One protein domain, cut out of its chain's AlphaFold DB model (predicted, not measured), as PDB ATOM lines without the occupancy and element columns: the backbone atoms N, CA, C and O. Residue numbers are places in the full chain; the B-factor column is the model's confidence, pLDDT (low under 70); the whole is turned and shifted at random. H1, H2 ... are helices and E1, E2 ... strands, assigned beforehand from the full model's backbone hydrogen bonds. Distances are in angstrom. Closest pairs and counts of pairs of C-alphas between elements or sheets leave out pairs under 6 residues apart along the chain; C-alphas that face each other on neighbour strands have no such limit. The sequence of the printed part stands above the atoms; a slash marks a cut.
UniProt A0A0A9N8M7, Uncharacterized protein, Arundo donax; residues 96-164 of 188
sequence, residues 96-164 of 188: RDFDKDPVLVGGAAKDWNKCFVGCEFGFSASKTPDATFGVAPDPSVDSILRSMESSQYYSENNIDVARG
ATOM      1  N   ARG A  96       0.094  -5.759  33.666       74.38
ATOM      2  CA  ARG A  96      -0.354  -4.508  33.037       74.38
ATOM      3  C   ARG A  96       0.842  -3.684  32.573       74.38
ATOM      4  O   ARG A  96       1.790  -3.465  33.318       74.38
ATOM      5  N   ASP A  97       0.749  -3.187  31.345       79.75
ATOM      6  CA  ASP A  97       1.691  -2.232  30.769       79.75
ATOM      7  C   ASP A  97       1.227  -0.804  31.100       79.75
ATOM      8  O   ASP A  97       0.319  -0.275  30.454       79.75
ATOM      9  N   PHE A  98       1.827  -0.197  32.127       79.81
ATOM     10  CA  PHE A  98       1.441   1.131  32.617       79.81
ATOM     11  C   PHE A  98       1.743   2.268  31.632       79.81
ATOM     12  O   PHE A  98       1.128   3.329  31.735       79.81
ATOM     13  N   ASP A  99       2.626   2.053  30.650       79.50
ATOM     14  CA  ASP A  99       2.875   3.035  29.588       79.50
ATOM     15  C   ASP A  99       1.698   3.107  28.600       79.50
ATOM     16  O   ASP A  99       1.476   4.134  27.955       79.50
ATOM     17  N   LYS A 100       0.934   2.014  28.464       81.19
ATOM     18  CA  LYS A 100      -0.241   1.929  27.579       81.19
ATOM     19  C   LYS A 100      -1.565   2.070  28.320       81.19
ATOM     20  O   LYS A 100      -2.535   2.543  27.729       81.19
ATOM     21  N   ASP A 101      -1.618   1.624  29.569       78.75
ATOM     22  CA  ASP A 101      -2.812   1.629  30.406       78.75
ATOM     23  C   ASP A 101      -2.462   2.108  31.827       78.75
ATOM     24  O   ASP A 101      -2.282   1.286  32.734       78.75
ATOM     25  N   PRO A 102      -2.326   3.435  32.021       79.81
ATOM     26  CA  PRO A 102      -1.924   4.009  33.299       79.81
ATOM     27  C   PRO A 102      -2.969   3.749  34.389       79.81
ATOM     28  O   PRO A 102      -4.158   3.550  34.123       79.81
ATOM     29  N   VAL A 103      -2.517   3.779  35.645       82.06
ATOM     30  CA  VAL A 103      -3.403   3.639  36.808       82.06
ATOM     31  C   VAL A 103      -4.254   4.898  36.944       82.06
ATOM     32  O   VAL A 103      -3.722   5.998  37.116       82.06
ATOM     33  N   LEU A 104      -5.573   4.734  36.888       83.62
ATOM     34  CA  LEU A 104      -6.533   5.823  37.013       83.62
ATOM     35  C   LEU A 104      -6.945   6.007  38.468       83.62
ATOM     36  O   LEU A 104      -7.580   5.133  39.059       83.62
ATOM     37  N   VAL A 105      -6.646   7.178  39.026       83.38
ATOM     38  CA  VAL A 105      -7.001   7.520  40.403       83.38
ATOM     39  C   VAL A 105      -8.055   8.627  40.431       83.38
ATOM     40  O   VAL A 105      -7.796   9.789  40.101       83.38
ATOM     41  N   GLY A 106      -9.259   8.260  40.866       78.19
ATOM     42  CA  GLY A 106     -10.403   9.149  41.026       78.19
ATOM     43  C   GLY A 106     -10.292  10.061  42.250       78.19
ATOM     44  O   GLY A 106      -9.721   9.704  43.279       78.19
ATOM     45  N   GLY A 107     -10.860  11.266  42.158       72.19
ATOM     46  CA  GLY A 107     -11.048  12.141  43.325       72.19
ATOM     47  C   GLY A 107      -9.792  12.833  43.866       72.19
ATOM     48  O   GLY A 107      -9.844  13.439  44.936       72.19
ATOM     49  N   ALA A 108      -8.664  12.782  43.156       63.44
ATOM     50  CA  ALA A 108      -7.465  13.497  43.572       63.44
ATOM     51  C   ALA A 108      -7.684  15.014  43.521       63.44
ATOM     52  O   ALA A 108      -8.034  15.576  42.480       63.44
ATOM     53  N   ALA A 109      -7.447  15.693  44.644       58.50
ATOM     54  CA  ALA A 109      -7.260  17.136  44.630       58.50
ATOM     55  C   ALA A 109      -6.025  17.476  43.778       58.50
ATOM     56  O   ALA A 109      -5.062  16.711  43.742       58.50
ATOM     57  N   LYS A 110      -6.081  18.644  43.129       55.62
ATOM     58  CA  LYS A 110      -5.188  19.199  42.090       55.62
ATOM     59  C   LYS A 110      -3.668  19.134  42.362       55.62
ATOM     60  O   LYS A 110      -2.887  19.444  41.469       55.62
ATOM     61  N   ASP A 111      -3.265  18.745  43.566       61.94
ATOM     62  CA  ASP A 111      -1.892  18.798  44.065       61.94
ATOM     63  C   ASP A 111      -1.101  17.499  43.826       61.94
ATOM     64  O   ASP A 111       0.120  17.498  43.961       61.94
ATOM     65  N   TRP A 112      -1.768  16.405  43.436       64.88
ATOM     66  CA  TRP A 112      -1.114  15.138  43.097       64.88
ATOM     67  C   TRP A 112      -1.080  14.947  41.587       64.88
ATOM     68  O   TRP A 112      -2.115  14.906  40.928       64.88
ATOM     69  N   ASN A 113       0.128  14.842  41.040       66.44
ATOM     70  CA  ASN A 113       0.347  14.700  39.602       66.44
ATOM     71  C   ASN A 113       1.327  13.579  39.239       66.44
ATOM     72  O   ASN A 113       1.670  13.440  38.067       66.44
ATOM     73  N   LYS A 114       1.825  12.819  40.224       69.88
ATOM     74  CA  LYS A 114       2.801  11.747  40.009       69.88
ATOM     75  C   LYS A 114       2.574  10.587  40.968       69.88
ATOM     76  O   LYS A 114       2.234  10.787  42.130       69.88
ATOM     77  N   CYS A 115       2.828   9.387  40.472       73.31
ATOM     78  CA  CYS A 115       3.031   8.187  41.270       73.31
ATOM     79  C   CYS A 115       4.201   7.402  40.665       73.31
ATOM     80  O   CYS A 115       4.601   7.670  39.529       73.31
ATOM     81  N   PHE A 116       4.745   6.441  41.407       70.56
ATOM     82  CA  PHE A 116       5.925   5.680  40.992       70.56
ATOM     83  C   PHE A 116       5.729   4.913  39.672       70.56
ATOM     84  O   PHE A 116       6.654   4.829  38.873       70.56
ATOM     85  N   VAL A 117       4.513   4.417  39.426       71.38
ATOM     86  CA  VAL A 117       4.164   3.604  38.248       71.38
ATOM     87  C   VAL A 117       3.511   4.400  37.107       71.38
ATOM     88  O   VAL A 117       3.071   3.800  36.138       71.38
ATOM     89  N   GLY A 118       3.438   5.734  37.198       71.81
ATOM     90  CA  GLY A 118       2.785   6.569  36.178       71.81
ATOM     91  C   GLY A 118       1.252   6.552  36.264       71.81
ATOM     92  O   GLY A 118       0.574   5.894  35.483       71.81
ATOM     93  N   CYS A 119       0.698   7.297  37.223       81.00
ATOM     94  CA  CYS A 119      -0.745   7.375  37.462       81.00
ATOM     95  C   CYS A 119      -1.330   8.629  36.825       81.00
ATOM     96  O   CYS A 119      -0.731   9.707  36.891       81.00
ATOM     97  N   GLU A 120      -2.544   8.499  36.307       81.62
ATOM     98  CA  GLU A 120      -3.366   9.628  35.900       81.62
ATOM     99  C   GLU A 120      -4.425   9.913  36.960       81.62
ATOM    100  O   GLU A 120      -5.175   9.041  37.402       81.62
ATOM    101  N   PHE A 121      -4.479  11.171  37.378       80.75
ATOM    102  CA  PHE A 121      -5.356  11.635  38.438       80.75
ATOM    103  C   PHE A 121      -6.507  12.442  37.846       80.75
ATOM    104  O   PHE A 121      -6.289  13.374  37.070       80.75
ATOM    105  N   GLY A 122      -7.735  12.128  38.249       75.44
ATOM    106  CA  GLY A 122      -8.913  12.887  37.843       75.44
ATOM    107  C   GLY A 122     -10.130  12.017  37.575       75.44
ATOM    108  O   GLY A 122     -10.173  10.836  37.903       75.44
ATOM    109  N   PHE A 123     -11.149  12.633  36.988       67.19
ATOM    110  CA  PHE A 123     -12.371  11.946  36.592       67.19
ATOM    111  C   PHE A 123     -12.342  11.709  35.087       67.19
ATOM    112  O   PHE A 123     -12.424  12.658  34.306       67.19
ATOM    113  N   SER A 124     -12.235  10.444  34.683       64.00
ATOM    114  CA  SER A 124     -12.411  10.046  33.289       64.00
ATOM    115  C   SER A 124     -13.867   9.615  33.080       64.00
ATOM    116  O   SER A 124     -14.394   8.812  33.845       64.00
ATOM    117  N   ALA A 125     -14.545  10.160  32.068       63.06
ATOM    118  CA  ALA A 125     -15.913   9.746  31.726       63.06
ATOM    119  C   ALA A 125     -15.952   8.408  30.961       63.06
ATOM    120  O   ALA A 125     -17.016   7.824  30.781       63.06
ATOM    121  N   SER A 126     -14.796   7.948  30.477       69.06
ATOM    122  CA  SER A 126     -14.651   6.803  29.577       69.06
ATOM    123  C   SER A 126     -14.267   5.499  30.277       69.06
ATOM    124  O   SER A 126     -14.457   4.438  29.689       69.06
ATOM    125  N   LYS A 127     -13.717   5.553  31.496       77.88
ATOM    126  CA  LYS A 127     -13.244   4.377  32.235       77.88
ATOM    127  C   LYS A 127     -13.464   4.565  33.738       77.88
ATOM    128  O   LYS A 127     -13.263   5.656  34.273       77.88
ATOM    129  N   THR A 128     -13.885   3.498  34.413       80.00
ATOM    130  CA  THR A 128     -13.951   3.460  35.877       80.00
ATOM    131  C   THR A 128     -12.538   3.571  36.447       80.00
ATOM    132  O   THR A 128     -11.643   2.885  35.948       80.00
ATOM    133  N   PRO A 129     -12.302   4.440  37.443       80.88
ATOM    134  CA  PRO A 129     -10.986   4.547  38.054       80.88
ATOM    135  C   PRO A 129     -10.617   3.230  38.746       80.88
ATOM    136  O   PRO A 129     -11.495   2.549  39.272       80.88
ATOM    137  N   ASP A 130      -9.329   2.889  38.741       79.75
ATOM    138  CA  ASP A 130      -8.805   1.709  39.436       79.75
ATOM    139  C   ASP A 130      -8.932   1.888  40.957       79.75
ATOM    140  O   ASP A 130      -9.264   0.956  41.680       79.75
ATOM    141  N   ALA A 131      -8.726   3.118  41.434       82.19
ATOM    142  CA  ALA A 131      -8.927   3.472  42.828       82.19
ATOM    143  C   ALA A 131      -9.421   4.916  42.969       82.19
ATOM    144  O   ALA A 131      -9.223   5.746  42.084       82.19
ATOM    145  N   THR A 132     -10.043   5.262  44.091       80.38
ATOM    146  CA  THR A 132     -10.494   6.633  44.367       80.38
ATOM    147  C   THR A 132     -10.138   7.074  45.774       80.38
ATOM    148  O   THR A 132     -10.150   6.286  46.712       80.38
ATOM    149  N   PHE A 133      -9.855   8.361  45.948       77.00
ATOM    150  CA  PHE A 133      -9.665   8.927  47.280       77.00
ATOM    151  C   PHE A 133     -10.977   8.974  48.068       77.00
ATOM    152  O   PHE A 133     -12.003   9.425  47.556       77.00
ATOM    153  N   GLY A 134     -10.913   8.586  49.344       71.12
ATOM    154  CA  GLY A 134     -12.074   8.574  50.232       71.12
ATOM    155  C   GLY A 134     -12.989   7.373  49.990       71.12
ATOM    156  O   GLY A 134     -12.541   6.325  49.541       71.12
ATOM    157  N   VAL A 135     -14.273   7.512  50.326       66.00
ATOM    158  CA  VAL A 135     -15.251   6.423  50.183       66.00
ATOM    159  C   VAL A 135     -15.514   6.169  48.701       66.00
ATOM    160  O   VAL A 135     -15.981   7.065  47.993       66.00
ATOM    161  N   ALA A 136     -15.223   4.950  48.243       67.12
ATOM    162  CA  ALA A 136     -15.498   4.559  46.872       67.12
ATOM    163  C   ALA A 136     -17.012   4.557  46.602       67.12
ATOM    164  O   ALA A 136     -17.782   4.055  47.423       67.12
ATOM    165  N   PRO A 137     -17.466   5.127  45.471       66.69
ATOM    166  CA  PRO A 137     -18.883   5.147  45.124       66.69
ATOM    167  C   PRO A 137     -19.410   3.759  44.738       66.69
ATOM    168  O   PRO A 137     -20.616   3.536  44.808       66.69
ATOM    169  N   ASP A 138     -18.523   2.842  44.343       71.19
ATOM    170  CA  ASP A 138     -18.844   1.476  43.942       71.19
ATOM    171  C   ASP A 138     -17.888   0.492  44.645       71.19
ATOM    172  O   ASP A 138     -16.693   0.784  44.722       71.19
ATOM    173  N   PRO A 139     -18.371  -0.658  45.156       69.81
ATOM    174  CA  PRO A 139     -17.530  -1.662  45.815       69.81
ATOM    175  C   PRO A 139     -16.511  -2.346  44.887       69.81
ATOM    176  O   PRO A 139     -15.633  -3.044  45.379       69.81
ATOM    177  N   SER A 140     -16.632  -2.188  43.565       71.38
ATOM    178  CA  SER A 140     -15.654  -2.671  42.579       71.38
ATOM    179  C   SER A 140     -14.457  -1.739  42.383       71.38
ATOM    180  O   SER A 140     -13.517  -2.105  41.681       71.38
ATOM    181  N   VAL A 141     -14.496  -0.540  42.973       74.38
ATOM    182  CA  VAL A 141     -13.419   0.448  42.907       74.38
ATOM    183  C   VAL A 141     -12.709   0.486  44.249       74.38
ATOM    184  O   VAL A 141     -13.340   0.702  45.286       74.38
ATOM    185  N   ASP A 142     -11.386   0.346  44.231       79.00
ATOM    186  CA  ASP A 142     -10.603   0.398  45.458       79.00
ATOM    187  C   ASP A 142     -10.626   1.806  46.070       79.00
ATOM    188  O   ASP A 142     -10.623   2.831  45.381       79.00
ATOM    189  N   SER A 143     -10.652   1.879  47.401       75.50
ATOM    190  CA  SER A 143     -10.626   3.153  48.124       75.50
ATOM    191  C   SER A 143      -9.240   3.440  48.689       75.50
ATOM    192  O   SER A 143      -8.611   2.595  49.321       75.50
ATOM    193  N   ILE A 144      -8.764   4.665  48.483       76.25
ATOM    194  CA  ILE A 144      -7.504   5.160  49.030       76.25
ATOM    195  C   ILE A 144      -7.816   5.944  50.302       76.25
ATOM    196  O   ILE A 144      -8.361   7.058  50.259       76.25
ATOM    197  N   LEU A 145      -7.429   5.372  51.442       73.44
ATOM    198  CA  LEU A 145      -7.535   6.012  52.747       73.44
ATOM    199  C   LEU A 145      -6.314   6.911  53.005       73.44
ATOM    200  O   LEU A 145      -5.174   6.499  52.824       73.44
ATOM    201  N   ARG A 146      -6.548   8.157  53.440       68.81
ATOM    202  CA  ARG A 146      -5.488   9.165  53.672       68.81
ATOM    203  C   ARG A 146      -5.107   9.338  55.144       68.81
ATOM    204  O   ARG A 146      -4.437  10.312  55.483       68.81
ATOM    205  N   SER A 147      -5.574   8.451  56.020       63.72
ATOM    206  CA  SER A 147      -5.309   8.560  57.452       63.72
ATOM    207  C   SER A 147      -4.077   7.747  57.844       63.72
ATOM    208  O   SER A 147      -3.930   6.599  57.436       63.72
ATOM    209  N   MET A 148      -3.213   8.340  58.671       63.69
ATOM    210  CA  MET A 148      -2.176   7.609  59.414       63.69
ATOM    211  C   MET A 148      -2.645   7.227  60.828       63.69
ATOM    212  O   MET A 148      -1.838   6.831  61.668       63.69
ATOM    213  N   GLU A 149      -3.927   7.405  61.142       70.25
ATOM    214  CA  GLU A 149      -4.451   7.163  62.485       70.25
ATOM    215  C   GLU A 149      -4.567   5.672  62.786       70.25
ATOM    216  O   GLU A 149      -4.797   4.857  61.908       70.25
ATOM    217  N   SER A 150      -4.432   5.282  64.049       69.81
ATOM    218  CA  SER A 150      -4.497   3.870  64.427       69.81
ATOM    219  C   SER A 150      -5.849   3.236  64.084       69.81
ATOM    220  O   SER A 150      -6.908   3.784  64.408       69.81
ATOM    221  N   SER A 151      -5.810   2.008  63.559       75.69
ATOM    222  CA  SER A 151      -6.998   1.176  63.335       75.69
ATOM    223  C   SER A 151      -7.764   0.827  64.617       75.69
ATOM    224  O   SER A 151      -8.899   0.361  64.561       75.69
ATOM    225  N   GLN A 152      -7.169   1.083  65.789       68.88
ATOM    226  CA  GLN A 152      -7.849   0.972  67.082       68.88
ATOM    227  C   GLN A 152      -8.991   1.978  67.242       68.88
ATOM    228  O   GLN A 152      -9.934   1.701  67.981       68.88
ATOM    229  N   TYR A 153      -8.897   3.133  66.582       68.81
ATOM    230  CA  TYR A 153      -9.913   4.182  66.642       68.81
ATOM    231  C   TYR A 153     -10.752   4.243  65.364       68.81
ATOM    232  O   TYR A 153     -11.935   4.563  65.439       68.81
ATOM    233  N   TYR A 154     -10.159   3.877  64.227       68.06
ATOM    234  CA  TYR A 154     -10.788   3.931  62.910       68.06
ATOM    235  C   TYR A 154     -10.724   2.561  62.248       68.06
ATOM    236  O   TYR A 154      -9.693   2.153  61.713       68.06
ATOM    237  N   SER A 155     -11.830   1.822  62.308       74.38
ATOM    238  CA  SER A 155     -11.920   0.452  61.784       74.38
ATOM    239  C   SER A 155     -11.605   0.344  60.290       74.38
ATOM    240  O   SER A 155     -11.118  -0.687  59.839       74.38
ATOM    241  N   GLU A 156     -11.843   1.413  59.537       66.56
ATOM    242  CA  GLU A 156     -11.529   1.547  58.118       66.56
ATOM    243  C   GLU A 156     -10.024   1.517  57.826       66.56
ATOM    244  O   GLU A 156      -9.642   1.175  56.713       66.56
ATOM    245  N   ASN A 157      -9.163   1.808  58.812       71.31
ATOM    246  CA  ASN A 157      -7.712   1.675  58.661       71.31
ATOM    247  C   ASN A 157      -7.189   0.280  59.053       71.31
ATOM    248  O   ASN A 157      -5.989   0.071  59.238       71.31
ATOM    249  N   ASN A 158      -8.076  -0.695  59.264       71.00
ATOM    250  CA  ASN A 158      -7.650  -2.064  59.505       71.00
ATOM    251  C   ASN A 158      -7.268  -2.748  58.181       71.00
ATOM    252  O   ASN A 158      -8.095  -2.890  57.283       71.00
ATOM    253  N   ILE A 159      -6.034  -3.245  58.103       68.94
ATOM    254  CA  ILE A 159      -5.520  -3.994  56.953       68.94
ATOM    255  C   ILE A 159      -6.340  -5.252  56.636       68.94
ATOM    256  O   ILE A 159      -6.501  -5.591  55.468       68.94
ATOM    257  N   ASP A 160      -6.908  -5.911  57.651       67.81
ATOM    258  CA  ASP A 160      -7.750  -7.099  57.463       67.81
ATOM    259  C   ASP A 160      -9.009  -6.749  56.659       67.81
ATOM    260  O   ASP A 160      -9.455  -7.514  55.803       67.81
ATOM    261  N   VAL A 161      -9.555  -5.556  56.921       66.31
ATOM    262  CA  VAL A 161     -10.721  -5.005  56.226       66.31
ATOM    263  C   VAL A 161     -10.322  -4.556  54.822       66.31
ATOM    264  O   VAL A 161     -11.011  -4.897  53.866       66.31
ATOM    265  N   ALA A 162      -9.185  -3.864  54.681       59.78
ATOM    266  CA  ALA A 162      -8.680  -3.396  53.388       59.78
ATOM    267  C   ALA A 162      -8.382  -4.547  52.413       59.78
ATOM    268  O   ALA A 162      -8.627  -4.428  51.219       59.78
ATOM    269  N   ARG A 163      -7.894  -5.682  52.920       61.09
ATOM    270  CA  ARG A 163      -7.606  -6.876  52.116       61.09
ATOM    271  C   ARG A 163      -8.827  -7.800  51.924       61.09
ATOM    272  O   ARG A 163      -8.675  -8.882  51.366       61.09
ATOM    273  N   GLY A 164     -10.018  -7.417  52.396       47.81
ATOM    274  CA  GLY A 164     -11.247  -8.195  52.200       47.81
ATOM    275  C   GLY A 164     -11.295  -9.534  52.949       47.81
ATOM    276  O   GLY A 164     -12.037 -10.429  52.546       47.81
TER     277      GLY A 164
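AT A GLANCE: This is residues 96 to 164 of the 188 residues of an uncharacterized protein of Arundo donax (UniProt A0A0A9N8M7). There is little regular structure here: four short strands form a small, twisted parallel sheet joined by loops, and a looping tail, residues 145 to 158, leads from it to the short helix H1, off the sheet. The 69 printed residues run E1, E2, E3, E4, H1, mixed in class, with only 17 in named elements; the sheet's order is E2, E1, E3, E4. The whole is only just loose, close to compact, with a radius of gyration of the C-alphas of 13.3 A, and elongated, 40 by 25 by 21 A.

IN THESE COORDINATES: Find C-alpha 103 at (-3.403, 3.639, 36.808); from there E1 runs 9.9 A to 106. Next come E2, 119 to 121, 6.4 A; E3, 131 to 133, 7.1 A; E4, 142 to 144, 6.7 A; and H1, 159 to 162, 4.8 A, ending at (-8.680, -3.396, 53.388).

HOW THE PARTS SIT: Look between E2 and E1, parallel at 21 degrees: N 105 and O 120 are 2.9 A apart. E1 and E3 are parallel at 36 degrees, with N 106 and O 131 2.8 A apart. E3 and E4 are parallel at 34 degrees, with N 132 and O 142 2.8 A apart. H1 is not on the sheet and is too short for any O i to N i+4 pair.

THE WHOLE: The printed part has no cut; the links E1 to E2 and E4 to H1 are long. Mean pLDDT of the printed part is 71.8, with 29 residues under 70, among them 108 to 114 and 159 to 164.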